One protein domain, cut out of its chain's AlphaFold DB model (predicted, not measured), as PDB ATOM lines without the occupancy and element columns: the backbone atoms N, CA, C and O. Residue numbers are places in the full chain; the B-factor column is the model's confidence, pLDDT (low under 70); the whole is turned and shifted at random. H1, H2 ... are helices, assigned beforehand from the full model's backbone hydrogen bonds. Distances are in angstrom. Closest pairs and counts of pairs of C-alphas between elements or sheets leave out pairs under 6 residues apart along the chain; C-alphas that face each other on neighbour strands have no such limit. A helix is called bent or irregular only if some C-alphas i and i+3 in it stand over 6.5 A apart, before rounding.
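AT A GLANCE: This is residues 132 to 295 of the 295 residues of an uncharacterized protein of Microbacterium sp. Root1433D1 (UniProt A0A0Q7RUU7). Two pairs of long antiparallel helices, H4 with H5 and H3 with H6, make the two legs of a V, joined at its narrow end by residues 178 to 179 and 229 to 234. Short H9 sits between the legs at the core with H7 and H8 near it, while H1 and H2 pack beyond H3 at one end of the longest axis and H10 crosses the end of H4 at the other. The printed part has 164 residues with ten named helices, H1 to H10 in order, and no named strand: all helix. It is compact, with a radius of gyration of the C-alphas of 16.4 A and spans of 50 by 39 by 24 A.

HOW THE PARTS SIT: H4, residues 180 to 201, forms a helical hairpin with H5, residues 208 to 228; they touch, closest at C-alphas 197 and 211, 6.6 A, at a shallow tilt of 8 degrees. H4 and H3, residues 158 to 177, touch only at the corner, and only just, with 3 pairs of C-alphas within 8 A, closest 176 and 183, 5.3 A. With residues 194 to 201 alone, H4 touches H10, residues 282 to 293, at a steep tilt of 56 degrees, closest C-alphas 198 and 288, 4.3 A. H3 touches H6, residues 235 to 250, opposite ways at a shallow tilt of 22 degrees, closest C-alphas 168 and 244, 5.4 A. H6 is irregular, with C-alphas 237 and 240 7.9 A apart, and has a kink of 32 degrees near residue 242. H9, residues 270 to 276, touches H3, closest C-alphas 169 and 271, 5.2 A. H9 also touches H7, residues 254 to 260, closest C-alphas 256 and 274, 4.5 A. H8, residues 263 to 266, touches H5, closest C-alphas 223 and 266, 4.3 A. H1, residues 132 to 136, touches H3, closest C-alphas 134 and 163, 5.5 A, and H2, residues 146 to 149, closest C-alphas 135 and 147, 4.9 A. Every O i to N i+4 pair is within hydrogen-bond range in H1, H3, H4, H5, H7 and H10, against 7 of 12 in H6 and 2 of 3 in H9; H2 and H8 are too short for one.

IN THESE COORDINATES: H1 begins at C-alpha 132, (35.388, -1.038, -43.327). H3 measures 28.8 A, H4 30.7 A, H5 30.9 A, H6 23.8 A and H10 16.4 A, ending at C-alpha 293, (61.396, -32.037, -51.154).

THE WHOLE: The C-alphas farthest apart, of Ser 149 and Arg 295, are 51.0 A apart. The printed part has no cut and no long link. Its mean pLDDT is 84.7, with residues 204 to 208 among those under 70.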
ATOM      1  N   ASP A 132      35.693  -2.262 -42.598       86.31
ATOM      2  CA  ASP A 132      35.388  -1.038 -43.327       86.31
ATOM      3  C   ASP A 132      36.517  -0.579 -44.236       86.31
ATOM      4  O   ASP A 132      36.263  -0.294 -45.409       86.31
ATOM      5  N   GLN A 133      37.746  -0.606 -43.725       83.31
ATOM      6  CA  GLN A 133      38.954  -0.285 -44.482       83.31
ATOM      7  C   GLN A 133      39.217  -1.319 -45.581       83.31
ATOM      8  O   GLN A 133      39.484  -0.942 -46.719       83.31
ATOM      9  N   MET A 134      39.067  -2.612 -45.274       82.88
ATOM     10  CA  MET A 134      39.258  -3.677 -46.264       82.88
ATOM     11  C   MET A 134      38.232  -3.607 -47.400       82.88
ATOM     12  O   MET A 134      38.568  -3.859 -48.552       82.88
ATOM     13  N   LEU A 135      36.981  -3.252 -47.096       83.25
ATOM     14  CA  LEU A 135      35.938  -3.080 -48.106       83.25
ATOM     15  C   LEU A 135      36.133  -1.806 -48.931       83.25
ATOM     16  O   LEU A 135      35.915  -1.854 -50.138       83.25
ATOM     17  N   ALA A 136      36.584  -0.705 -48.321       83.94
ATOM     18  CA  ALA A 136      36.913   0.522 -49.050       83.94
ATOM     19  C   ALA A 136      38.052   0.292 -50.062       83.94
ATOM     20  O   ALA A 136      37.973   0.747 -51.198       83.94
ATOM     21  N   ALA A 137      39.067  -0.495 -49.690       76.12
ATOM     22  CA  ALA A 137      40.198  -0.827 -50.563       76.12
ATOM     23  C   ALA A 137      39.826  -1.675 -51.797       76.12
ATOM     24  O   ALA A 137      40.621  -1.793 -52.728       76.12
ATOM     25  N   VAL A 138      38.639  -2.293 -51.805       75.69
ATOM     26  CA  VAL A 138      38.155  -3.131 -52.913       75.69
ATOM     27  C   VAL A 138      36.859  -2.608 -53.528       75.69
ATOM     28  O   VAL A 138      36.186  -3.342 -54.256       75.69
ATOM     29  N   GLU A 139      36.470  -1.371 -53.213       78.44
ATOM     30  CA  GLU A 139      35.206  -0.786 -53.660       78.44
ATOM     31  C   GLU A 139      35.120  -0.706 -55.189       78.44
ATOM     32  O   GLU A 139      34.120  -1.126 -55.772       78.44
ATOM     33  N   ASP A 140      36.204  -0.282 -55.837       68.88
ATOM     34  CA  ASP A 140      36.373  -0.192 -57.293       68.88
ATOM     35  C   ASP A 140      36.309  -1.557 -58.003       68.88
ATOM     36  O   ASP A 140      35.887  -1.658 -59.156       68.88
ATOM     37  N   LYS A 141      36.694  -2.627 -57.300       69.56
ATOM     38  CA  LYS A 141      36.716  -4.015 -57.793       69.56
ATOM     39  C   LYS A 141      35.452  -4.799 -57.415       69.56
ATOM     40  O   LYS A 141      35.255  -5.937 -57.857       69.56
ATOM     41  N   CYS A 142      34.584  -4.239 -56.575       71.50
ATOM     42  CA  CYS A 142      33.422  -4.934 -56.037       71.50
ATOM     43  C   CYS A 142      32.325  -5.129 -57.095       71.50
ATOM     44  O   CYS A 142      31.683  -4.186 -57.539       71.50
ATOM     45  N   THR A 143      32.007  -6.386 -57.421       74.00
ATOM     46  CA  THR A 143      30.913  -6.715 -58.356       74.00
ATOM     47  C   THR A 143      29.578  -7.059 -57.690       74.00
ATOM     48  O   THR A 143      28.564  -7.162 -58.375       74.00
ATOM     49  N   CYS A 144      29.536  -7.250 -56.365       69.81
ATOM     50  CA  CYS A 144      28.301  -7.593 -55.644       69.81
ATOM     51  C   CYS A 144      27.638  -6.401 -54.934       69.81
ATOM     52  O   CYS A 144      26.654  -6.603 -54.226       69.81
ATOM     53  N   GLY A 145      28.196  -5.192 -55.071       83.94
ATOM     54  CA  GLY A 145      27.693  -3.957 -54.456       83.94
ATOM     55  C   GLY A 145      27.856  -3.867 -52.935       83.94
ATOM     56  O   GLY A 145      27.385  -2.907 -52.335       83.94
ATOM     57  N   TYR A 146      28.503  -4.845 -52.289       89.62
ATOM     58  CA  TYR A 146      28.616  -4.877 -50.828       89.62
ATOM     59  C   TYR A 146      29.552  -3.790 -50.292       89.62
ATOM     60  O   TYR A 146      29.220  -3.128 -49.314       89.62
ATOM     61  N   ALA A 147      30.692  -3.581 -50.956       86.19
ATOM     62  CA  ALA A 147      31.704  -2.624 -50.519       86.19
ATOM     63  C   ALA A 147      31.165  -1.184 -50.414       86.19
ATOM     64  O   ALA A 147      31.472  -0.490 -49.446       86.19
ATOM     65  N   SER A 148      30.305  -0.782 -51.355       83.94
ATOM     66  CA  SER A 148      29.696   0.551 -51.401       83.94
ATOM     67  C   SER A 148      28.400   0.651 -50.590       83.94
ATOM     68  O   SER A 148      28.218   1.588 -49.821       83.94
ATOM     69  N   SER A 149      27.487  -0.320 -50.720       88.00
ATOM     70  CA  SER A 149      26.161  -0.236 -50.082       88.00
ATOM     71  C   SER A 149      26.130  -0.687 -48.622       88.00
ATOM     72  O   SER A 149      25.171  -0.381 -47.919       88.00
ATOM     73  N   ARG A 150      27.124  -1.473 -48.180       88.12
ATOM     74  CA  ARG A 150      27.147  -2.163 -46.875       88.12
ATOM     75  C   ARG A 150      25.946  -3.083 -46.624       88.12
ATOM     76  O   ARG A 150      25.749  -3.578 -45.519       88.12
ATOM     77  N   VAL A 151      25.169  -3.391 -47.662       90.81
ATOM     78  CA  VAL A 151      24.077  -4.361 -47.601       90.81
ATOM     79  C   VAL A 151      24.611  -5.721 -48.030       90.81
ATOM     80  O   VAL A 151      24.962  -5.918 -49.193       90.81
ATOM     81  N   VAL A 152      24.674  -6.672 -47.093       89.69
ATOM     82  CA  VAL A 152      25.215  -8.014 -47.355       89.69
ATOM     83  C   VAL A 152      24.358  -8.734 -48.413       89.69
ATOM     84  O   VAL A 152      23.181  -9.025 -48.170       89.69
ATOM     85  N   PRO A 153      24.912  -9.066 -49.594       88.31
ATOM     86  CA  PRO A 153      24.175  -9.761 -50.644       88.31
ATOM     87  C   PRO A 153      23.969 -11.238 -50.284       88.31
ATOM     88  O   PRO A 153      24.669 -11.805 -49.451       88.31
ATOM     89  N   LYS A 154      23.063 -11.942 -50.980       88.19
ATOM     90  CA  LYS A 154      22.877 -13.402 -50.789       88.19
ATOM     91  C   LYS A 154      24.171 -14.206 -50.988       88.19
ATOM     92  O   LYS A 154      24.324 -15.266 -50.382       88.19
ATOM     93  N   ARG A 155      25.053 -13.731 -51.870       85.56
ATOM     94  CA  ARG A 155      26.420 -14.223 -52.062       85.56
ATOM     95  C   ARG A 155      27.341 -13.037 -52.314       85.56
ATOM     96  O   ARG A 155      26.997 -12.186 -53.132       85.56
ATOM     97  N   THR A 156      28.478 -12.986 -51.638       79.00
ATOM     98  CA  THR A 156      29.503 -11.958 -51.848       79.00
ATOM     99  C   THR A 156      30.335 -12.273 -53.088       79.00
ATOM    100  O   THR A 156      30.420 -13.426 -53.506       79.00
ATOM    101  N   CYS A 157      30.921 -11.259 -53.726       72.75
ATOM    102  CA  CYS A 157      31.884 -11.477 -54.806       72.75
ATOM    103  C   CYS A 157      33.231 -11.968 -54.253       72.75
ATOM    104  O   CYS A 157      33.444 -11.976 -53.041       72.75
ATOM    105  N   TYR A 158      34.150 -12.325 -55.154       78.38
ATOM    106  CA  TYR A 158      35.520 -12.716 -54.816       78.38
ATOM    107  C   TYR A 158      36.189 -11.742 -53.831       78.38
ATOM    108  O   TYR A 158      36.573 -12.143 -52.735       78.38
ATOM    109  N   PHE A 159      36.242 -10.455 -54.181       81.25
ATOM    110  CA  PHE A 159      36.942  -9.434 -53.397       81.25
ATOM    111  C   PHE A 159      36.333  -9.237 -52.006       81.25
ATOM    112  O   PHE A 159      37.037  -9.299 -51.002       81.25
ATOM    113  N   CYS A 160      35.009  -9.088 -51.925       75.44
ATOM    114  CA  CYS A 160      34.322  -8.938 -50.645       75.44
ATOM    115  C   CYS A 160      34.420 -10.193 -49.773       75.44
ATOM    116  O   CYS A 160      34.558 -10.078 -48.562       75.44
ATOM    117  N   ALA A 161      34.367 -11.392 -50.363       79.12
ATOM    118  CA  ALA A 161      34.544 -12.633 -49.613       79.12
ATOM    119  C   ALA A 161      35.945 -12.721 -48.991       79.12
ATOM    120  O   ALA A 161      36.073 -13.132 -47.837       79.12
ATOM    121  N   HIS A 162      36.980 -12.307 -49.726       83.81
ATOM    122  CA  HIS A 162      38.345 -12.226 -49.207       83.81
ATOM    123  C   HIS A 162      38.469 -11.185 -48.085       83.81
ATOM    124  O   HIS A 162      38.934 -11.545 -47.009       83.81
ATOM    125  N   ALA A 163      37.954  -9.965 -48.280       85.38
ATOM    126  CA  ALA A 163      37.957  -8.909 -47.262       85.38
ATOM    127  C   ALA A 163      37.274  -9.346 -45.950       85.38
ATOM    128  O   ALA A 163      37.851  -9.222 -44.874       85.38
ATOM    129  N   ILE A 164      36.074  -9.936 -46.031       91.75
ATOM    130  CA  ILE A 164      35.352 -10.448 -44.853       91.75
ATOM    131  C   ILE A 164      36.155 -11.548 -44.154       91.75
ATOM    132  O   ILE A 164      36.258 -11.571 -42.930       91.75
ATOM    133  N   THR A 165      36.719 -12.476 -44.928       89.19
ATOM    134  CA  THR A 165      37.473 -13.610 -44.384       89.19
ATOM    135  C   THR A 165      38.749 -13.151 -43.680       89.19
ATOM    136  O   THR A 165      39.073 -13.679 -42.615       89.19
ATOM    137  N   GLU A 166      39.458 -12.166 -44.234       87.75
ATOM    138  CA  GLU A 166      40.679 -11.626 -43.630       87.75
ATOM    139  C   GLU A 166      40.374 -10.796 -42.379       87.75
ATOM    140  O   GLU A 166      41.016 -10.990 -41.343       87.75
ATOM    141  N   ALA A 167      39.327  -9.965 -42.413       91.19
ATOM    142  CA  ALA A 167      38.835  -9.262 -41.230       91.19
ATOM    143  C   ALA A 167      38.461 -10.256 -40.117       91.19
ATOM    144  O   ALA A 167      38.841 -10.080 -38.957       91.19
ATOM    145  N   TRP A 168      37.775 -11.347 -40.470       93.50
ATOM    146  CA  TRP A 168      37.383 -12.385 -39.518       93.50
ATOM    147  C   TRP A 168      38.588 -13.108 -38.898       93.50
ATOM    148  O   TRP A 168      38.627 -13.303 -37.682       93.50
ATOM    149  N   ASN A 169      39.595 -13.466 -39.703       91.19
ATOM    150  CA  ASN A 169      40.832 -14.084 -39.212       91.19
ATOM    151  C   ASN A 169      41.655 -13.122 -38.344       91.19
ATOM    152  O   ASN A 169      42.236 -13.535 -37.340       91.19
ATOM    153  N   THR A 170      41.703 -11.841 -38.700       89.62
ATOM    154  CA  THR A 170      42.407 -10.809 -37.930       89.62
ATOM    155  C   THR A 170      41.765 -10.595 -36.567       89.62
ATOM    156  O   THR A 170      42.460 -10.643 -35.550       89.62
ATOM    157  N   GLU A 171      40.439 -10.487 -36.520       90.38
ATOM    158  CA  GLU A 171      39.709 -10.392 -35.259       90.38
ATOM    159  C   GLU A 171      39.871 -11.664 -34.409       90.38
ATOM    160  O   GLU A 171      40.106 -11.586 -33.204       90.38
ATOM    161  N   GLU A 172      39.840 -12.854 -35.020       92.75
ATOM    162  CA  GLU A 172      40.097 -14.116 -34.314       92.75
ATOM    163  C   GLU A 172      41.502 -14.155 -33.691       92.75
ATOM    164  O   GLU A 172      41.645 -14.518 -32.521       92.75
ATOM    165  N   ARG A 173      42.538 -13.720 -34.423       90.75
ATOM    166  CA  ARG A 173      43.913 -13.610 -33.901       90.75
ATOM    167  C   ARG A 173      44.001 -12.635 -32.725       90.75
ATOM    168  O   ARG A 173      44.639 -12.963 -31.722       90.75
ATOM    169  N   ARG A 174      43.337 -11.477 -32.822       87.81
ATOM    170  CA  ARG A 174      43.270 -10.465 -31.752       87.81
ATOM    171  C   ARG A 174      42.612 -11.016 -30.487       87.81
ATOM    172  O   ARG A 174      43.081 -10.777 -29.378       87.81
ATOM    173  N   LEU A 175      41.537 -11.783 -30.632       88.00
ATOM    174  CA  LEU A 175      40.859 -12.410 -29.496       88.00
ATOM    175  C   LEU A 175      41.723 -13.498 -28.856       88.00
ATOM    176  O   LEU A 175      41.858 -13.559 -27.634       88.00
ATOM    177  N   LEU A 176      42.363 -14.324 -29.682       88.06
ATOM    178  CA  LEU A 176      43.238 -15.397 -29.221       88.06
ATOM    179  C   LEU A 176      44.522 -14.886 -28.554       88.06
ATOM    180  O   LEU A 176      45.071 -15.592 -27.710       88.06
ATOM    181  N   SER A 177      44.995 -13.667 -28.843       85.25
ATOM    182  CA  SER A 177      46.120 -13.095 -28.086       85.25
ATOM    183  C   SER A 177      45.784 -12.847 -26.615       85.25
ATOM    184  O   SER A 177      46.679 -12.913 -25.779       85.25
ATOM    185  N   GLY A 178      44.505 -12.623 -26.290       82.06
ATOM    186  CA  GLY A 178      44.014 -12.560 -24.910       82.06
ATOM    187  C   GLY A 178      43.783 -13.931 -24.261       82.06
ATOM    188  O   GLY A 178      43.522 -13.998 -23.064       82.06
ATOM    189  N   LEU A 179      43.890 -15.024 -25.028       86.56
ATOM    190  CA  LEU A 179      43.617 -16.402 -24.602       86.56
ATOM    191  C   LEU A 179      44.795 -17.326 -24.962       86.56
ATOM    192  O   LEU A 179      44.641 -18.239 -25.778       86.56
ATOM    193  N   PRO A 180      45.992 -17.114 -24.383       86.56
ATOM    194  CA  PRO A 180      47.224 -17.753 -24.849       86.56
ATOM    195  C   PRO A 180      47.195 -19.287 -24.783       86.56
ATOM    196  O   PRO A 180      47.735 -19.925 -25.681       86.56
ATOM    197  N   ALA A 181      46.534 -19.877 -23.780       89.44
ATOM    198  CA  ALA A 181      46.392 -21.332 -23.668       89.44
ATOM    199  C   ALA A 181      45.528 -21.913 -24.801       89.44
ATOM    200  O   ALA A 181      45.956 -22.820 -25.505       89.44
ATOM    201  N   LEU A 182      44.348 -21.325 -25.043       91.00
ATOM    202  CA  LEU A 182      43.479 -21.737 -26.149       91.00
ATOM    203  C   LEU A 182      44.160 -21.519 -27.507       91.00
ATOM    204  O   LEU A 182      44.014 -22.344 -28.405       91.00
ATOM    205  N   ARG A 183      44.906 -20.420 -27.664       92.38
ATOM    206  CA  ARG A 183      45.678 -20.131 -28.877       92.38
ATOM    207  C   ARG A 183      46.701 -21.226 -29.166       92.38
ATOM    208  O   ARG A 183      46.796 -21.658 -30.307       92.38
ATOM    209  N   GLU A 184      47.441 -21.663 -28.153       92.69
ATOM    210  CA  GLU A 184      48.446 -22.717 -28.301       92.69
ATOM    211  C   GLU A 184      47.808 -24.055 -28.694       92.69
ATOM    212  O   GLU A 184      48.207 -24.659 -29.691       92.69
ATOM    213  N   ASP A 185      46.743 -24.463 -27.998       95.69
ATOM    214  CA  ASP A 185      46.012 -25.694 -28.323       95.69
ATOM    215  C   ASP A 185      45.449 -25.671 -29.756       95.69
ATOM    216  O   ASP A 185      45.484 -26.673 -30.482       95.69
ATOM    217  N   LEU A 186      44.925 -24.518 -30.189       95.00
ATOM    218  CA  LEU A 186      44.431 -24.325 -31.552       95.00
ATOM    219  C   LEU A 186      45.566 -24.366 -32.580       95.00
ATOM    220  O   LEU A 186      45.398 -25.000 -33.621       95.00
ATOM    221  N   ASN A 187      46.714 -23.747 -32.301       94.25
ATOM    222  CA  ASN A 187      47.875 -23.771 -33.192       94.25
ATOM    223  C   ASN A 187      48.371 -25.201 -33.425       94.25
ATOM    224  O   ASN A 187      48.553 -25.600 -34.571       94.25
ATOM    225  N   GLN A 188      48.508 -26.003 -32.366       94.81
ATOM    226  CA  GLN A 188      48.921 -27.408 -32.485       94.81
ATOM    227  C   GLN A 188      47.924 -28.232 -33.309       94.81
ATOM    228  O   GLN A 188      48.307 -29.052 -34.149       94.81
ATOM    229  N   LEU A 189      46.625 -27.992 -33.111       96.75
ATOM    230  CA  LEU A 189      45.572 -28.622 -33.903       96.75
ATOM    231  C   LEU A 189      45.649 -28.225 -35.382       96.75
ATOM    232  O   LEU A 189      45.467 -29.085 -36.250       96.75
ATOM    233  N   PHE A 190      45.883 -26.944 -35.677       95.31
ATOM    234  CA  PHE A 190      45.975 -26.451 -37.050       95.31
ATOM    235  C   PHE A 190      47.234 -26.926 -37.750       95.31
ATOM    236  O   PHE A 190      47.136 -27.345 -38.896       95.31
ATOM    237  N   GLU A 191      48.360 -26.987 -37.055       94.81
ATOM    238  CA  GLU A 191      49.601 -27.560 -37.567       94.81
ATOM    239  C   GLU A 191      49.396 -29.022 -38.001       94.81
ATOM    240  O   GLU A 191      49.707 -29.410 -39.130       94.81
ATOM    241  N   ALA A 192      48.748 -29.830 -37.155       94.94
ATOM    242  CA  ALA A 192      48.404 -31.211 -37.493       94.94
ATOM    243  C   ALA A 192      47.412 -31.310 -38.672       94.94
ATOM    244  O   ALA A 192      47.477 -32.246 -39.477       94.94
ATOM    245  N   LEU A 193      46.479 -30.359 -38.786       94.81
ATOM    246  CA  LEU A 193      45.550 -30.291 -39.913       94.81
ATOM    247  C   LEU A 193      46.271 -29.917 -41.213       94.81
ATOM    248  O   LEU A 193      46.040 -30.577 -42.223       94.81
ATOM    249  N   VAL A 194      47.140 -28.908 -41.190       94.81
ATOM    250  CA  VAL A 194      47.964 -28.472 -42.326       94.81
ATOM    251  C   VAL A 194      48.805 -29.635 -42.828       94.81
ATOM    252  O   VAL A 194      48.774 -29.936 -44.019       94.81
ATOM    253  N   GLU A 195      49.466 -30.362 -41.928       93.25
ATOM    254  CA  GLU A 195      50.225 -31.566 -42.270       93.25
ATOM    255  C   GLU A 195      49.363 -32.627 -42.959       93.25
ATOM    256  O   GLU A 195      49.748 -33.215 -43.976       93.25
ATOM    257  N   ARG A 196      48.152 -32.858 -42.438       92.50
ATOM    258  CA  ARG A 196      47.213 -33.810 -43.035       92.50
ATOM    259  C   ARG A 196      46.733 -33.354 -44.411       92.50
ATOM    260  O   ARG A 196      46.653 -34.186 -45.312       92.50
ATOM    261  N   LEU A 197      46.398 -32.077 -44.575       89.88
ATOM    262  CA  LEU A 197      45.927 -31.510 -45.840       89.88
ATOM    263  C   LEU A 197      47.037 -31.498 -46.892       89.88
ATOM    264  O   LEU A 197      46.785 -31.871 -48.033       89.88
ATOM    265  N   ALA A 198      48.267 -31.172 -46.498       89.56
ATOM    266  CA  ALA A 198      49.446 -31.244 -47.352       89.56
ATOM    267  C   ALA A 198      49.709 -32.677 -47.829       89.56
ATOM    268  O   ALA A 198      49.951 -32.902 -49.012       89.56
ATOM    269  N   TRP A 199      49.600 -33.663 -46.932       89.69
ATOM    270  CA  TRP A 199      49.692 -35.072 -47.314       89.69
ATOM    271  C   TRP A 199      48.582 -35.470 -48.291       89.69
ATOM    272  O   TRP A 199      48.868 -36.129 -49.283       89.69
ATOM    273  N   ILE A 200      47.329 -35.067 -48.047       85.00
ATOM    274  CA  ILE A 200      46.212 -35.347 -48.964       85.00
ATOM    275  C   ILE A 200      46.495 -34.734 -50.344       85.00
ATOM    276  O   ILE A 200      46.366 -35.426 -51.344       85.00
ATOM    277  N   ALA A 201      46.950 -33.479 -50.392       83.06
ATOM    278  CA  ALA A 201      47.252 -32.769 -51.633       83.06
ATOM    279  C   ALA A 201      48.394 -33.404 -52.450       83.06
ATOM    280  O   ALA A 201      48.392 -33.301 -53.673       83.06
ATOM    281  N   LEU A 202      49.345 -34.087 -51.800       82.31
ATOM    282  CA  LEU A 202      50.432 -34.822 -52.465       82.31
ATOM    283  C   LEU A 202      50.019 -36.177 -53.054       82.31
ATOM    284  O   LEU A 202      50.836 -36.803 -53.726       82.31
ATOM    285  N   ASN A 203      48.812 -36.669 -52.774       77.12
ATOM    286  CA  ASN A 203      48.361 -37.976 -53.240       77.12
ATOM    287  C   ASN A 203      47.347 -37.796 -54.382       77.12
ATOM    288  O   ASN A 203      46.213 -37.403 -54.115       77.12
ATOM    289  N   PRO A 204      47.709 -38.112 -55.643       57.84
ATOM    290  CA  PRO A 204      46.832 -37.918 -56.803       57.84
ATOM    291  C   PRO A 204      45.523 -38.715 -56.730       57.84
ATOM    292  O   PRO A 204      44.520 -38.309 -57.306       57.84
ATOM    293  N   GLU A 205      45.533 -39.840 -56.011       65.31
ATOM    294  CA  GLU A 205      44.373 -40.715 -55.798       65.31
ATOM    295  C   GLU A 205      43.516 -40.305 -54.591       65.31
ATOM    296  O   GLU A 205      42.484 -40.919 -54.318       65.31
ATOM    297  N   ALA A 206      43.934 -39.298 -53.821       67.31
ATOM    298  CA  ALA A 206      43.201 -38.909 -52.630       67.31
ATOM    299  C   ALA A 206      41.882 -38.223 -53.002       67.31
ATOM    300  O   ALA A 206      41.846 -37.130 -53.566       67.31
ATOM    301  N   GLU A 207      40.776 -38.861 -52.630       68.81
ATOM    302  CA  GLU A 207      39.446 -38.312 -52.845       68.81
ATOM    303  C   GLU A 207      39.221 -37.006 -52.071       68.81
ATOM    304  O   GLU A 207      39.623 -36.848 -50.913       68.81
ATOM    305  N   TRP A 208      38.431 -36.108 -52.666       65.88
ATOM    306  CA  TRP A 208      37.928 -34.894 -52.013       65.88
ATOM    307  C   TRP A 208      37.240 -35.172 -50.658       65.88
ATOM    308  O   TRP A 208      37.320 -34.372 -49.720       65.88
ATOM    309  N   SER A 209      36.625 -36.351 -50.518       71.06
ATOM    310  CA  SER A 209      35.990 -36.838 -49.288       71.06
ATOM    311  C   SER A 209      36.941 -36.831 -48.074       71.06
ATOM    312  O   SER A 209      36.501 -36.601 -46.941       71.06
ATOM    313  N   LEU A 210      38.253 -36.998 -48.294       76.75
ATOM    314  CA  LEU A 210      39.284 -36.973 -47.253       76.75
ATOM    315  C   LEU A 210      39.561 -35.560 -46.727       76.75
ATOM    316  O   LEU A 210      39.760 -35.400 -45.519       76.75
ATOM    317  N   VAL A 211      39.526 -34.542 -47.594       77.62
ATOM    318  CA  VAL A 211      39.663 -33.127 -47.200       77.62
ATOM    319  C   VAL A 211      38.487 -32.730 -46.313       77.62
ATOM    320  O   VAL A 211      38.669 -32.217 -45.205       77.62
ATOM    321  N   GLU A 212      37.265 -33.061 -46.738       75.81
ATOM    322  CA  GLU A 212      36.063 -32.801 -45.943       75.81
ATOM    323  C   GLU A 212      36.052 -33.572 -44.622       75.81
ATOM    324  O   GLU A 212      35.562 -33.071 -43.602       75.81
ATOM    325  N   HIS A 213      36.554 -34.809 -44.612       83.88
ATOM    326  CA  HIS A 213      36.678 -35.592 -43.389       83.88
ATOM    327  C   HIS A 213      37.671 -34.951 -42.411       83.88
ATOM    328  O   HIS A 213      37.340 -34.786 -41.233       83.88
ATOM    329  N   ALA A 214      38.854 -34.548 -42.890       87.44
ATOM    330  CA  ALA A 214      39.870 -33.875 -42.082       87.44
ATOM    331  C   ALA A 214      39.331 -32.563 -41.489       87.44
ATOM    332  O   ALA A 214      39.389 -32.373 -40.272       87.44
ATOM    333  N   GLY A 215      38.689 -31.726 -42.312       85.38
ATOM    334  CA  GLY A 215      38.053 -30.485 -41.862       85.38
ATOM    335  C   GLY A 215      36.943 -30.721 -40.831       85.38
ATOM    336  O   GLY A 215      36.886 -30.044 -39.805       85.38
ATOM    337  N   ARG A 216      36.086 -31.736 -41.027       86.38
ATOM    338  CA  ARG A 216      35.051 -32.108 -40.040       86.38
ATOM    339  C   ARG A 216      35.646 -32.587 -38.718       86.38
ATOM    340  O   ARG A 216      35.098 -32.262 -37.664       86.38
ATOM    341  N   LYS A 217      36.725 -33.374 -38.757       91.94
ATOM    342  CA  LYS A 217      37.416 -33.842 -37.549       91.94
ATOM    343  C   LYS A 217      38.016 -32.661 -36.787       91.94
ATOM    344  O   LYS A 217      37.736 -32.534 -35.598       91.94
ATOM    345  N   ALA A 218      38.731 -31.775 -37.476       92.75
ATOM    346  CA  ALA A 218      39.299 -30.569 -36.884       92.75
ATOM    347  C   ALA A 218      38.216 -29.667 -36.273       92.75
ATOM    348  O   ALA A 218      38.332 -29.285 -35.114       92.75
ATOM    349  N   ALA A 219      37.100 -29.434 -36.972       92.31
ATOM    350  CA  ALA A 219      35.987 -28.637 -36.452       92.31
ATOM    351  C   ALA A 219      35.393 -29.188 -35.141       92.31
ATOM    352  O   ALA A 219      34.995 -28.411 -34.272       92.31
ATOM    353  N   ARG A 220      35.332 -30.519 -34.972       94.31
ATOM    354  CA  ARG A 220      34.894 -31.140 -33.709       94.31
ATOM    355  C   ARG A 220      35.898 -30.917 -32.583       94.31
ATOM    356  O   ARG A 220      35.479 -30.639 -31.461       94.31
ATOM    357  N   SER A 221      37.187 -31.035 -32.882       95.69
ATOM    358  CA  SER A 221      38.253 -30.794 -31.911       95.69
ATOM    359  C   SER A 221      38.313 -29.318 -31.497       95.69
ATOM    360  O   SER A 221      38.343 -29.036 -30.307       95.69
ATOM    361  N   VAL A 222      38.168 -28.375 -32.435       95.25
ATOM    362  CA  VAL A 222      38.041 -26.937 -32.128       95.25
ATOM    363  C   VAL A 222      36.837 -26.670 -31.218       95.25
ATOM    364  O   VAL A 222      36.966 -25.994 -30.198       95.25
ATOM    365  N   ALA A 223      35.681 -27.277 -31.506       94.56
ATOM    366  CA  ALA A 223      34.502 -27.167 -30.644       94.56
ATOM    367  C   ALA A 223      34.719 -27.759 -29.238       94.56
ATOM    368  O   ALA A 223      34.040 -27.370 -28.290       94.56
ATOM    369  N   HIS A 224      35.595 -28.756 -29.095       95.88
ATOM    370  CA  HIS A 224      35.962 -29.321 -27.797       95.88
ATOM    371  C   HIS A 224      36.869 -28.366 -27.011       95.88
ATOM    372  O   HIS A 224      36.577 -28.083 -25.853       95.88
ATOM    373  N   LEU A 225      37.897 -27.805 -27.656       95.31
ATOM    374  CA  LEU A 225      38.795 -26.816 -27.051       95.31
ATOM    375  C   LEU A 225      38.031 -25.573 -26.575       95.31
ATOM    376  O   LEU A 225      38.165 -25.161 -25.427       95.31
ATOM    377  N   ASN A 226      37.121 -25.046 -27.400       93.31
ATOM    378  CA  ASN A 226      36.266 -23.920 -27.009       93.31
ATOM    379  C   ASN A 226      35.342 -24.253 -25.827       93.31
ATOM    380  O   ASN A 226      35.068 -23.393 -24.995       93.31
ATOM    381  N   ARG A 227      34.861 -25.500 -25.722       91.94
ATOM    382  CA  ARG A 227      34.067 -25.939 -24.562       91.94
ATOM    383  C   ARG A 227      34.906 -25.991 -23.289       91.94
ATOM    384  O   ARG A 227      34.415 -25.557 -22.251       91.94
ATOM    385  N   ALA A 228      36.144 -26.471 -23.373       90.62
ATOM    386  CA  ALA A 228      37.078 -26.465 -22.249       90.62
ATOM    387  C   ALA A 228      37.447 -25.031 -21.818       90.62
ATOM    388  O   ALA A 228      37.564 -24.756 -20.627       90.62
ATOM    389  N   ALA A 229      37.531 -24.097 -22.769       87.19
ATOM    390  CA  ALA A 229      37.846 -22.690 -22.528       87.19
ATOM    391  C   ALA A 229      36.618 -21.790 -22.261       87.19
ATOM    392  O   ALA A 229      36.760 -20.570 -22.185       87.19
ATOM    393  N   ARG A 230      35.406 -22.346 -22.097       83.06
ATOM    394  CA  ARG A 230      34.148 -21.570 -22.038       83.06
ATOM    395  C   ARG A 230      34.124 -20.495 -20.943       83.06
ATOM    396  O   ARG A 230      33.471 -19.476 -21.123       83.06
ATOM    397  N   GLY A 231      34.832 -20.709 -19.832       78.19
ATOM    398  CA  GLY A 231      34.933 -19.744 -18.728       78.19
ATOM    399  C   GLY A 231      35.907 -18.585 -18.965       78.19
ATOM    400  O   GLY A 231      35.970 -17.682 -18.141       78.19
ATOM    401  N   GLN A 232      36.670 -18.605 -20.060       78.31
ATOM    402  CA  GLN A 232      37.693 -17.598 -20.372       78.31
ATOM    403  C   GLN A 232      37.181 -16.525 -21.348       78.31
ATOM    404  O   GLN A 232      37.821 -15.497 -21.536       78.31
ATOM    405  N   VAL A 233      36.021 -16.751 -21.973       72.69
ATOM    406  CA  VAL A 233      35.448 -15.894 -23.015       72.69
ATOM    407  C   VAL A 233      34.240 -15.147 -22.455       72.69
ATOM    408  O   VAL A 233      33.228 -15.762 -22.125       72.69
ATOM    409  N   VAL A 234      34.319 -13.817 -22.374       69.62
ATOM    410  CA  VAL A 234      33.194 -12.966 -21.946       69.62
ATOM    411  C   VAL A 234      32.308 -12.640 -23.153       69.62
ATOM    412  O   VAL A 234      32.821 -12.353 -24.233       69.62
ATOM    413  N   ASP A 235      30.982 -12.664 -22.997       59.62
ATOM    414  CA  ASP A 235      30.040 -12.581 -24.128       59.62
ATOM    415  C   ASP A 235      30.170 -11.304 -24.983       59.62
ATOM    416  O   ASP A 235      29.953 -11.362 -26.194       59.62
ATOM    417  N   GLY A 236      30.585 -10.177 -24.391       65.19
ATOM    418  CA  GLY A 236      30.834  -8.921 -25.116       65.19
ATOM    419  C   GLY A 236      32.108  -8.927 -25.967       65.19
ATOM    420  O   GLY A 236      32.227  -8.150 -26.908       65.19
ATOM    421  N   MET A 237      33.041  -9.838 -25.688       75.81
ATOM    422  CA  MET A 237      34.324  -9.922 -26.384       75.81
ATOM    423  C   MET A 237      34.172 -10.434 -27.824       75.81
ATOM    424  O   MET A 237      35.003 -10.141 -28.672       75.81
ATOM    425  N   LEU A 238      33.109 -11.193 -28.114       84.94
ATOM    426  CA  LEU A 238      32.914 -11.855 -29.405       84.94
ATOM    427  C   LEU A 238      31.993 -11.099 -30.373       84.94
ATOM    428  O   LEU A 238      31.722 -11.637 -31.441       84.94
ATOM    429  N   ALA A 239      31.467  -9.922 -30.022       87.38
ATOM    430  CA  ALA A 239      30.439  -9.242 -30.822       87.38
ATOM    431  C   ALA A 239      30.868  -9.056 -32.291       87.38
ATOM    432  O   ALA A 239      30.276  -9.671 -33.180       87.38
ATOM    433  N   THR A 240      31.977  -8.349 -32.516       87.75
ATOM    434  CA  THR A 240      32.558  -8.112 -33.846       87.75
ATOM    435  C   THR A 240      32.898  -9.419 -34.565       87.75
ATOM    436  O   THR A 240      32.584  -9.606 -35.737       87.75
ATOM    437  N   TRP A 241      33.477 -10.393 -33.854       92.81
ATOM    438  CA  TRP A 241      33.801 -11.698 -34.437       92.81
ATOM    439  C   TRP A 241      32.554 -12.460 -34.913       92.81
ATOM    440  O   TRP A 241      32.591 -13.113 -35.953       92.81
ATOM    441  N   ARG A 242      31.435 -12.380 -34.179       92.69
ATOM    442  CA  ARG A 242      30.162 -13.032 -34.536       92.69
ATOM    443  C   ARG A 242      29.490 -12.360 -35.736       92.69
ATOM    444  O   ARG A 242      28.862 -13.059 -36.537       92.69
ATOM    445  N   GLU A 243      29.615 -11.042 -35.861       92.94
ATOM    446  CA  GLU A 243      29.155 -10.276 -37.028       92.94
ATOM    447  C   GLU A 243      29.922 -10.709 -38.280       92.94
ATOM    448  O   GLU A 243      29.316 -11.227 -39.219       92.94
ATOM    449  N   LEU A 244      31.256 -10.676 -38.224       94.38
ATOM    450  CA  LEU A 244      32.133 -11.134 -39.307       94.38
ATOM    451  C   LEU A 244      31.874 -12.596 -39.691       94.38
ATOM    452  O   LEU A 244      31.753 -12.933 -40.869       94.38
ATOM    453  N   ALA A 245      31.700 -13.474 -38.700       94.12
ATOM    454  CA  ALA A 245      31.365 -14.874 -38.938       94.12
ATOM    455  C   ALA A 245      30.007 -15.047 -39.639       94.12
ATOM    456  O   ALA A 245      29.813 -15.996 -40.402       94.12
ATOM    457  N   THR A 246      29.051 -14.154 -39.369       95.00
ATOM    458  CA  THR A 246      27.732 -14.145 -40.014       95.00
ATOM    459  C   THR A 246      27.846 -13.691 -41.465       95.00
ATOM    460  O   THR A 246      27.326 -14.374 -42.348       95.00
ATOM    461  N   GLU A 247      28.597 -12.630 -41.737       94.44
ATOM    462  CA  GLU A 247      28.871 -12.170 -43.101       94.44
ATOM    463  C   GLU A 247      29.621 -13.218 -43.931       94.44
ATOM    464  O   GLU A 247      29.255 -13.486 -45.078       94.44
ATOM    465  N   ALA A 248      30.588 -13.920 -43.332       93.06
ATOM    466  CA  ALA A 248      31.325 -15.005 -43.983       93.06
ATOM    467  C   ALA A 248      30.415 -16.172 -44.428       93.06
ATOM    468  O   ALA A 248      30.768 -16.957 -45.311       93.06
ATOM    469  N   THR A 249      29.191 -16.290 -43.890       92.56
ATOM    470  CA  THR A 249      28.206 -17.278 -44.374       92.56
ATOM    471  C   THR A 249      27.632 -16.961 -45.761       92.56
ATOM    472  O   THR A 249      26.916 -17.795 -46.333       92.56
ATOM    473  N   HIS A 250      27.973 -15.799 -46.323       90.69
ATOM    474  CA  HIS A 250      27.613 -15.368 -47.671       90.69
ATOM    475  C   HIS A 250      28.745 -15.574 -48.690       90.69
ATOM    476  O   HIS A 250      28.562 -15.246 -49.860       90.69
ATOM    477  N   ASP A 251      29.873 -16.173 -48.297       85.94
ATOM    478  CA  ASP A 251      30.995 -16.454 -49.198       85.94
ATOM    479  C   ASP A 251      30.547 -17.235 -50.456       85.94
ATOM    480  O   ASP A 251      29.753 -18.189 -50.388       85.94
ATOM    481  N   TYR A 252      31.039 -16.826 -51.632       75.62
ATOM    482  CA  TYR A 252      30.762 -17.512 -52.896       75.62
ATOM    483  C   TYR A 252      31.366 -18.923 -52.943       75.62
ATOM    484  O   TYR A 252      30.810 -19.797 -53.616       75.62
ATOM    485  N   ARG A 253      32.455 -19.170 -52.202       77.00
ATOM    486  CA  ARG A 253      33.155 -20.454 -52.083       77.00
ATOM    487  C   ARG A 253      32.354 -21.385 -51.170       77.00
ATOM    488  O   ARG A 253      32.246 -21.132 -49.966       77.00
ATOM    489  N   PRO A 254      31.819 -22.511 -51.679       74.38
ATOM    490  CA  PRO A 254      30.966 -23.395 -50.885       74.38
ATOM    491  C   PRO A 254      31.632 -23.954 -49.620       74.38
ATOM    492  O   PRO A 254      30.943 -24.153 -48.619       74.38
ATOM    493  N   ILE A 255      32.948 -24.190 -49.659       74.31
ATOM    494  CA  ILE A 255      33.732 -24.758 -48.552       74.31
ATOM    495  C   ILE A 255      33.858 -23.749 -47.407       74.31
ATOM    496  O   ILE A 255      33.394 -24.041 -46.302       74.31
ATOM    497  N   ALA A 256      34.384 -22.550 -47.688       77.56
ATOM    498  CA  ALA A 256      34.496 -21.465 -46.708       77.56
ATOM    499  C   ALA A 256      33.128 -21.123 -46.114       77.56
ATOM    500  O   ALA A 256      32.955 -21.130 -44.895       77.56
ATOM    501  N   ARG A 257      32.105 -20.987 -46.965       83.44
ATOM    502  CA  ARG A 257      30.725 -20.762 -46.529       83.44
ATOM    503  C   ARG A 257      30.215 -21.841 -45.573       83.44
ATOM    504  O   ARG A 257      29.540 -21.544 -44.590       83.44
ATOM    505  N   SER A 258      30.463 -23.113 -45.883       79.69
ATOM    506  CA  SER A 258      29.974 -24.236 -45.072       79.69
ATOM    507  C   SER A 258      30.677 -24.324 -43.720       79.69
ATOM    508  O   SER A 258      30.039 -24.710 -42.738       79.69
ATOM    509  N   ALA A 259      31.958 -23.954 -43.665       84.50
ATOM    510  CA  ALA A 259      32.699 -23.795 -42.419       84.50
ATOM    511  C   ALA A 259      32.155 -22.610 -41.607       84.50
ATOM    512  O   ALA A 259      31.778 -22.797 -40.449       84.50
ATOM    513  N   ALA A 260      31.984 -21.445 -42.242       88.62
ATOM    514  CA  ALA A 260      31.419 -20.250 -41.622       88.62
ATOM    515  C   ALA A 260      30.037 -20.524 -41.018       88.62
ATOM    516  O   ALA A 260      29.816 -20.256 -39.847       88.62
ATOM    517  N   LYS A 261      29.126 -21.206 -41.726       90.00
ATOM    518  CA  LYS A 261      27.794 -21.574 -41.192       90.00
ATOM    519  C   LYS A 261      27.822 -22.361 -39.874       90.00
ATOM    520  O   LYS A 261      26.801 -22.444 -39.191       90.00
ATOM    521  N   ARG A 262      28.953 -22.974 -39.518       89.25
ATOM    522  CA  ARG A 262      29.123 -23.758 -38.287       89.25
ATOM    523  C   ARG A 262      29.797 -22.977 -37.163       89.25
ATOM    524  O   ARG A 262      29.936 -23.545 -36.081       89.25
ATOM    525  N   TRP A 263      30.133 -21.699 -37.362       90.75
ATOM    526  CA  TRP A 263      30.855 -20.879 -36.386       90.75
ATOM    527  C   TRP A 263      30.223 -20.933 -34.989       90.75
ATOM    528  O   TRP A 263      30.936 -21.097 -34.005       90.75
ATOM    529  N   LYS A 264      28.881 -20.930 -34.888       87.69
ATOM    530  CA  LYS A 264      28.150 -21.011 -33.604       87.69
ATOM    531  C   LYS A 264      28.442 -22.285 -32.807       87.69
ATOM    532  O   LYS A 264      28.347 -22.282 -31.587       87.69
ATOM    533  N   ARG A 265      28.737 -23.390 -33.498       89.06
ATOM    534  CA  ARG A 265      29.045 -24.693 -32.886       89.06
ATOM    535  C   ARG A 265      30.539 -24.874 -32.646       89.06
ATOM    536  O   ARG A 265      30.913 -25.614 -31.744       89.06
ATOM    537  N   THR A 266      31.367 -24.257 -33.483       89.06
ATOM    538  CA  THR A 266      32.819 -24.442 -33.476       89.06
ATOM    539  C   THR A 266      33.523 -23.459 -32.539       89.06
ATOM    540  O   THR A 266      34.395 -23.891 -31.796       89.06
ATOM    541  N   GLY A 267      33.098 -22.194 -32.497       92.31
ATOM    542  CA  GLY A 267      33.740 -21.145 -31.700       92.31
ATOM    543  C   GLY A 267      34.999 -20.576 -32.360       92.31
ATOM    544  O   GLY A 267      35.143 -20.649 -33.582       92.31
ATOM    545  N   LEU A 268      35.895 -20.009 -31.548       93.19
ATOM    546  CA  LEU A 268      37.179 -19.462 -31.995       93.19
ATOM    547  C   LEU A 268      38.030 -20.558 -32.647       93.19
ATOM    548  O   LEU A 268      38.098 -21.683 -32.155       93.19
ATOM    549  N   GLY A 269      38.657 -20.236 -33.767       93.19
ATOM    550  CA  GLY A 269      39.301 -21.173 -34.685       93.19
ATOM    551  C   GLY A 269      38.433 -21.491 -35.909       93.19
ATOM    552  O   GLY A 269      38.898 -22.139 -36.849       93.19
ATOM    553  N   ALA A 270      37.166 -21.062 -35.930       94.25
ATOM    554  CA  ALA A 270      36.305 -21.228 -37.097       94.25
ATOM    555  C   ALA A 270      36.755 -20.362 -38.284       94.25
ATOM    556  O   ALA A 270      36.604 -20.817 -39.422       94.25
ATOM    557  N   ALA A 271      37.329 -19.174 -38.041       93.56
ATOM    558  CA  ALA A 271      37.833 -18.322 -39.116       93.56
ATOM    559  C   ALA A 271      39.011 -19.004 -39.826       93.56
ATOM    560  O   ALA A 271      38.948 -19.218 -41.041       93.56
ATOM    561  N   ARG A 272      40.005 -19.484 -39.063       92.75
ATOM    562  CA  ARG A 272      41.148 -20.246 -39.599       92.75
ATOM    563  C   ARG A 272      40.706 -21.525 -40.323       92.75
ATOM    564  O   ARG A 272      41.188 -21.837 -41.409       92.75
ATOM    565  N   LEU A 273      39.738 -22.269 -39.776       91.56
ATOM    566  CA  LEU A 273      39.199 -23.465 -40.447       91.56
ATOM    567  C   LEU A 273      38.552 -23.158 -41.799       91.56
ATOM    568  O   LEU A 273      38.590 -24.004 -42.695       91.56
ATOM    569  N   SER A 274      37.932 -21.984 -41.940       88.62
ATOM    570  CA  SER A 274      37.255 -21.595 -43.178       88.62
ATOM    571  C   SER A 274      38.221 -21.342 -44.340       88.62
ATOM    572  O   SER A 274      37.815 -21.486 -45.493       88.62
ATOM    573  N   THR A 275      39.494 -21.053 -44.044       88.12
ATOM    574  CA  THR A 275      40.538 -20.758 -45.035       88.12
ATOM    575  C   THR A 275      41.490 -21.922 -45.287       88.12
ATOM    576  O   THR A 275      41.903 -22.119 -46.428       88.12
ATOM    577  N   LEU A 276      41.815 -22.727 -44.270       86.75
ATOM    578  CA  LEU A 276      42.791 -23.823 -44.387       86.75
ATOM    579  C   LEU A 276      42.402 -24.895 -45.411       86.75
ATOM    580  O   LEU A 276      43.261 -25.467 -46.074       86.75
ATOM    581  N   ALA A 277      41.105 -25.173 -45.553       77.88
ATOM    582  CA  ALA A 277      40.601 -26.170 -46.497       77.88
ATOM    583  C   ALA A 277      40.353 -25.609 -47.910       77.88
ATOM    584  O   ALA A 277      39.852 -26.335 -48.774       77.88
ATOM    585  N   LEU A 278      40.643 -24.324 -48.152       77.56
ATOM    586  CA  LEU A 278      40.504 -23.744 -49.482       77.56
ATOM    587  C   LEU A 278      41.608 -24.266 -50.412       77.56
ATOM    588  O   LEU A 278      42.778 -24.309 -50.019       77.56
ATOM    589  N   PRO A 279      41.266 -24.633 -51.660       69.06
ATOM    590  CA  PRO A 279      42.266 -24.972 -52.662       69.06
ATOM    591  C   PRO A 279      43.277 -23.836 -52.831       69.06
ATOM    592  O   PRO A 279      42.889 -22.678 -52.968       69.06
ATOM    593  N   GLY A 280      44.566 -24.174 -52.835       68.44
ATOM    594  CA  GLY A 280      45.639 -23.191 -52.995       68.44
ATOM    595  C   GLY A 280      46.002 -22.412 -51.730       68.44
ATOM    596  O   GLY A 280      46.792 -21.481 -51.843       68.44
ATOM    597  N   ASN A 281      45.485 -22.787 -50.549       82.38
ATOM    598  CA  ASN A 281      45.900 -22.181 -49.283       82.38
ATOM    599  C   ASN A 281      47.445 -22.186 -49.149       82.38
ATOM    600  O   ASN A 281      48.058 -23.249 -49.320       82.38
ATOM    601  N   PRO A 282      48.077 -21.031 -48.860       73.81
ATOM    602  CA  PRO A 282      49.529 -20.877 -48.940       73.81
ATOM    603  C   PRO A 282      50.269 -21.745 -47.922       73.81
ATOM    604  O   PRO A 282      51.247 -22.389 -48.283       73.81
ATOM    605  N   GLU A 283      49.761 -21.857 -46.695       83.62
ATOM    606  CA  GLU A 283      50.372 -22.658 -45.628       83.62
ATOM    607  C   GLU A 283      50.343 -24.159 -45.963       83.62
ATOM    608  O   GLU A 283      51.351 -24.863 -45.852       83.62
ATOM    609  N   VAL A 284      49.203 -24.652 -46.460       82.81
ATOM    610  CA  VAL A 284      49.077 -26.041 -46.926       82.81
ATOM    611  C   VAL A 284      49.989 -26.293 -48.126       82.81
ATOM    612  O   VAL A 284      50.653 -27.329 -48.177       82.81
ATOM    613  N   LYS A 285      50.067 -25.355 -49.078       79.81
ATOM    614  CA  LYS A 285      50.921 -25.455 -50.272       79.81
ATOM    615  C   LYS A 285      52.408 -25.430 -49.920       79.81
ATOM    616  O   LYS A 285      53.184 -26.207 -50.479       79.81
ATOM    617  N   GLU A 286      52.812 -24.577 -48.987       83.69
ATOM    618  CA  GLU A 286      54.179 -24.513 -48.480       83.69
ATOM    619  C   GLU A 286      54.547 -25.834 -47.802       83.69
ATOM    620  O   GLU A 286      55.576 -26.434 -48.125       83.69
ATOM    621  N   ARG A 287      53.672 -26.353 -46.928       87.62
ATOM    622  CA  ARG A 287      53.912 -27.632 -46.256       87.62
ATOM    623  C   ARG A 287      53.974 -28.799 -47.233       87.62
ATOM    624  O   ARG A 287      54.867 -29.638 -47.138       87.62
ATOM    625  N   MET A 288      53.058 -28.828 -48.194       85.31
ATOM    626  CA  MET A 288      53.033 -29.788 -49.297       85.31
ATOM    627  C   MET A 288      54.365 -29.769 -50.058       85.31
ATOM    628  O   MET A 288      54.963 -30.818 -50.282       85.31
ATOM    629  N   THR A 289      54.873 -28.577 -50.377       83.00
ATOM    630  CA  THR A 289      56.150 -28.394 -51.084       83.00
ATOM    631  C   THR A 289      57.335 -28.888 -50.251       83.00
ATOM    632  O   THR A 289      58.139 -29.672 -50.750       83.00
ATOM    633  N   LYS A 290      57.415 -28.509 -48.970       84.12
ATOM    634  CA  LYS A 290      58.464 -28.978 -48.044       84.12
ATOM    635  C   LYS A 290      58.472 -30.507 -47.903       84.12
ATOM    636  O   LYS A 290      59.534 -31.130 -47.882       84.12
ATOM    637  N   ARG A 291      57.294 -31.136 -47.859       81.12
ATOM    638  CA  ARG A 291      57.161 -32.603 -47.812       81.12
ATOM    639  C   ARG A 291      57.537 -33.290 -49.123       81.12
ATOM    640  O   ARG A 291      58.027 -34.411 -49.086       81.12
ATOM    641  N   ALA A 292      57.298 -32.650 -50.264       76.31
ATOM    642  CA  ALA A 292      57.723 -33.179 -51.558       76.31
ATOM    643  C   ALA A 292      59.251 -33.150 -51.721       76.31
ATOM    644  O   ALA A 292      59.793 -34.021 -52.382       76.31
ATOM    645  N   GLN A 293      59.933 -32.179 -51.106       75.31
ATOM    646  CA  GLN A 293      61.396 -32.037 -51.154       75.31
ATOM    647  C   GLN A 293      62.151 -32.982 -50.208       75.31
ATOM    648  O   GLN A 293      63.345 -33.189 -50.384       75.31
ATOM    649  N   THR A 294      61.484 -33.508 -49.178       71.88
ATOM    650  CA  THR A 294      62.070 -34.436 -48.190       71.88
ATOM    651  C   THR A 294      61.793 -35.913 -48.501       71.88
ATOM    652  O   THR A 294      62.195 -36.779 -47.724       71.88
ATOM    653  N   ARG A 295      61.103 -36.200 -49.611       53.34
ATOM    654  CA  ARG A 295      60.908 -37.542 -50.174       53.34
ATOM    655  C   ARG A 295      61.967 -37.835 -51.225       53.34
ATOM    656  O   ARG A 295      62.373 -39.014 -51.280       53.34
TER     657      ARG A 295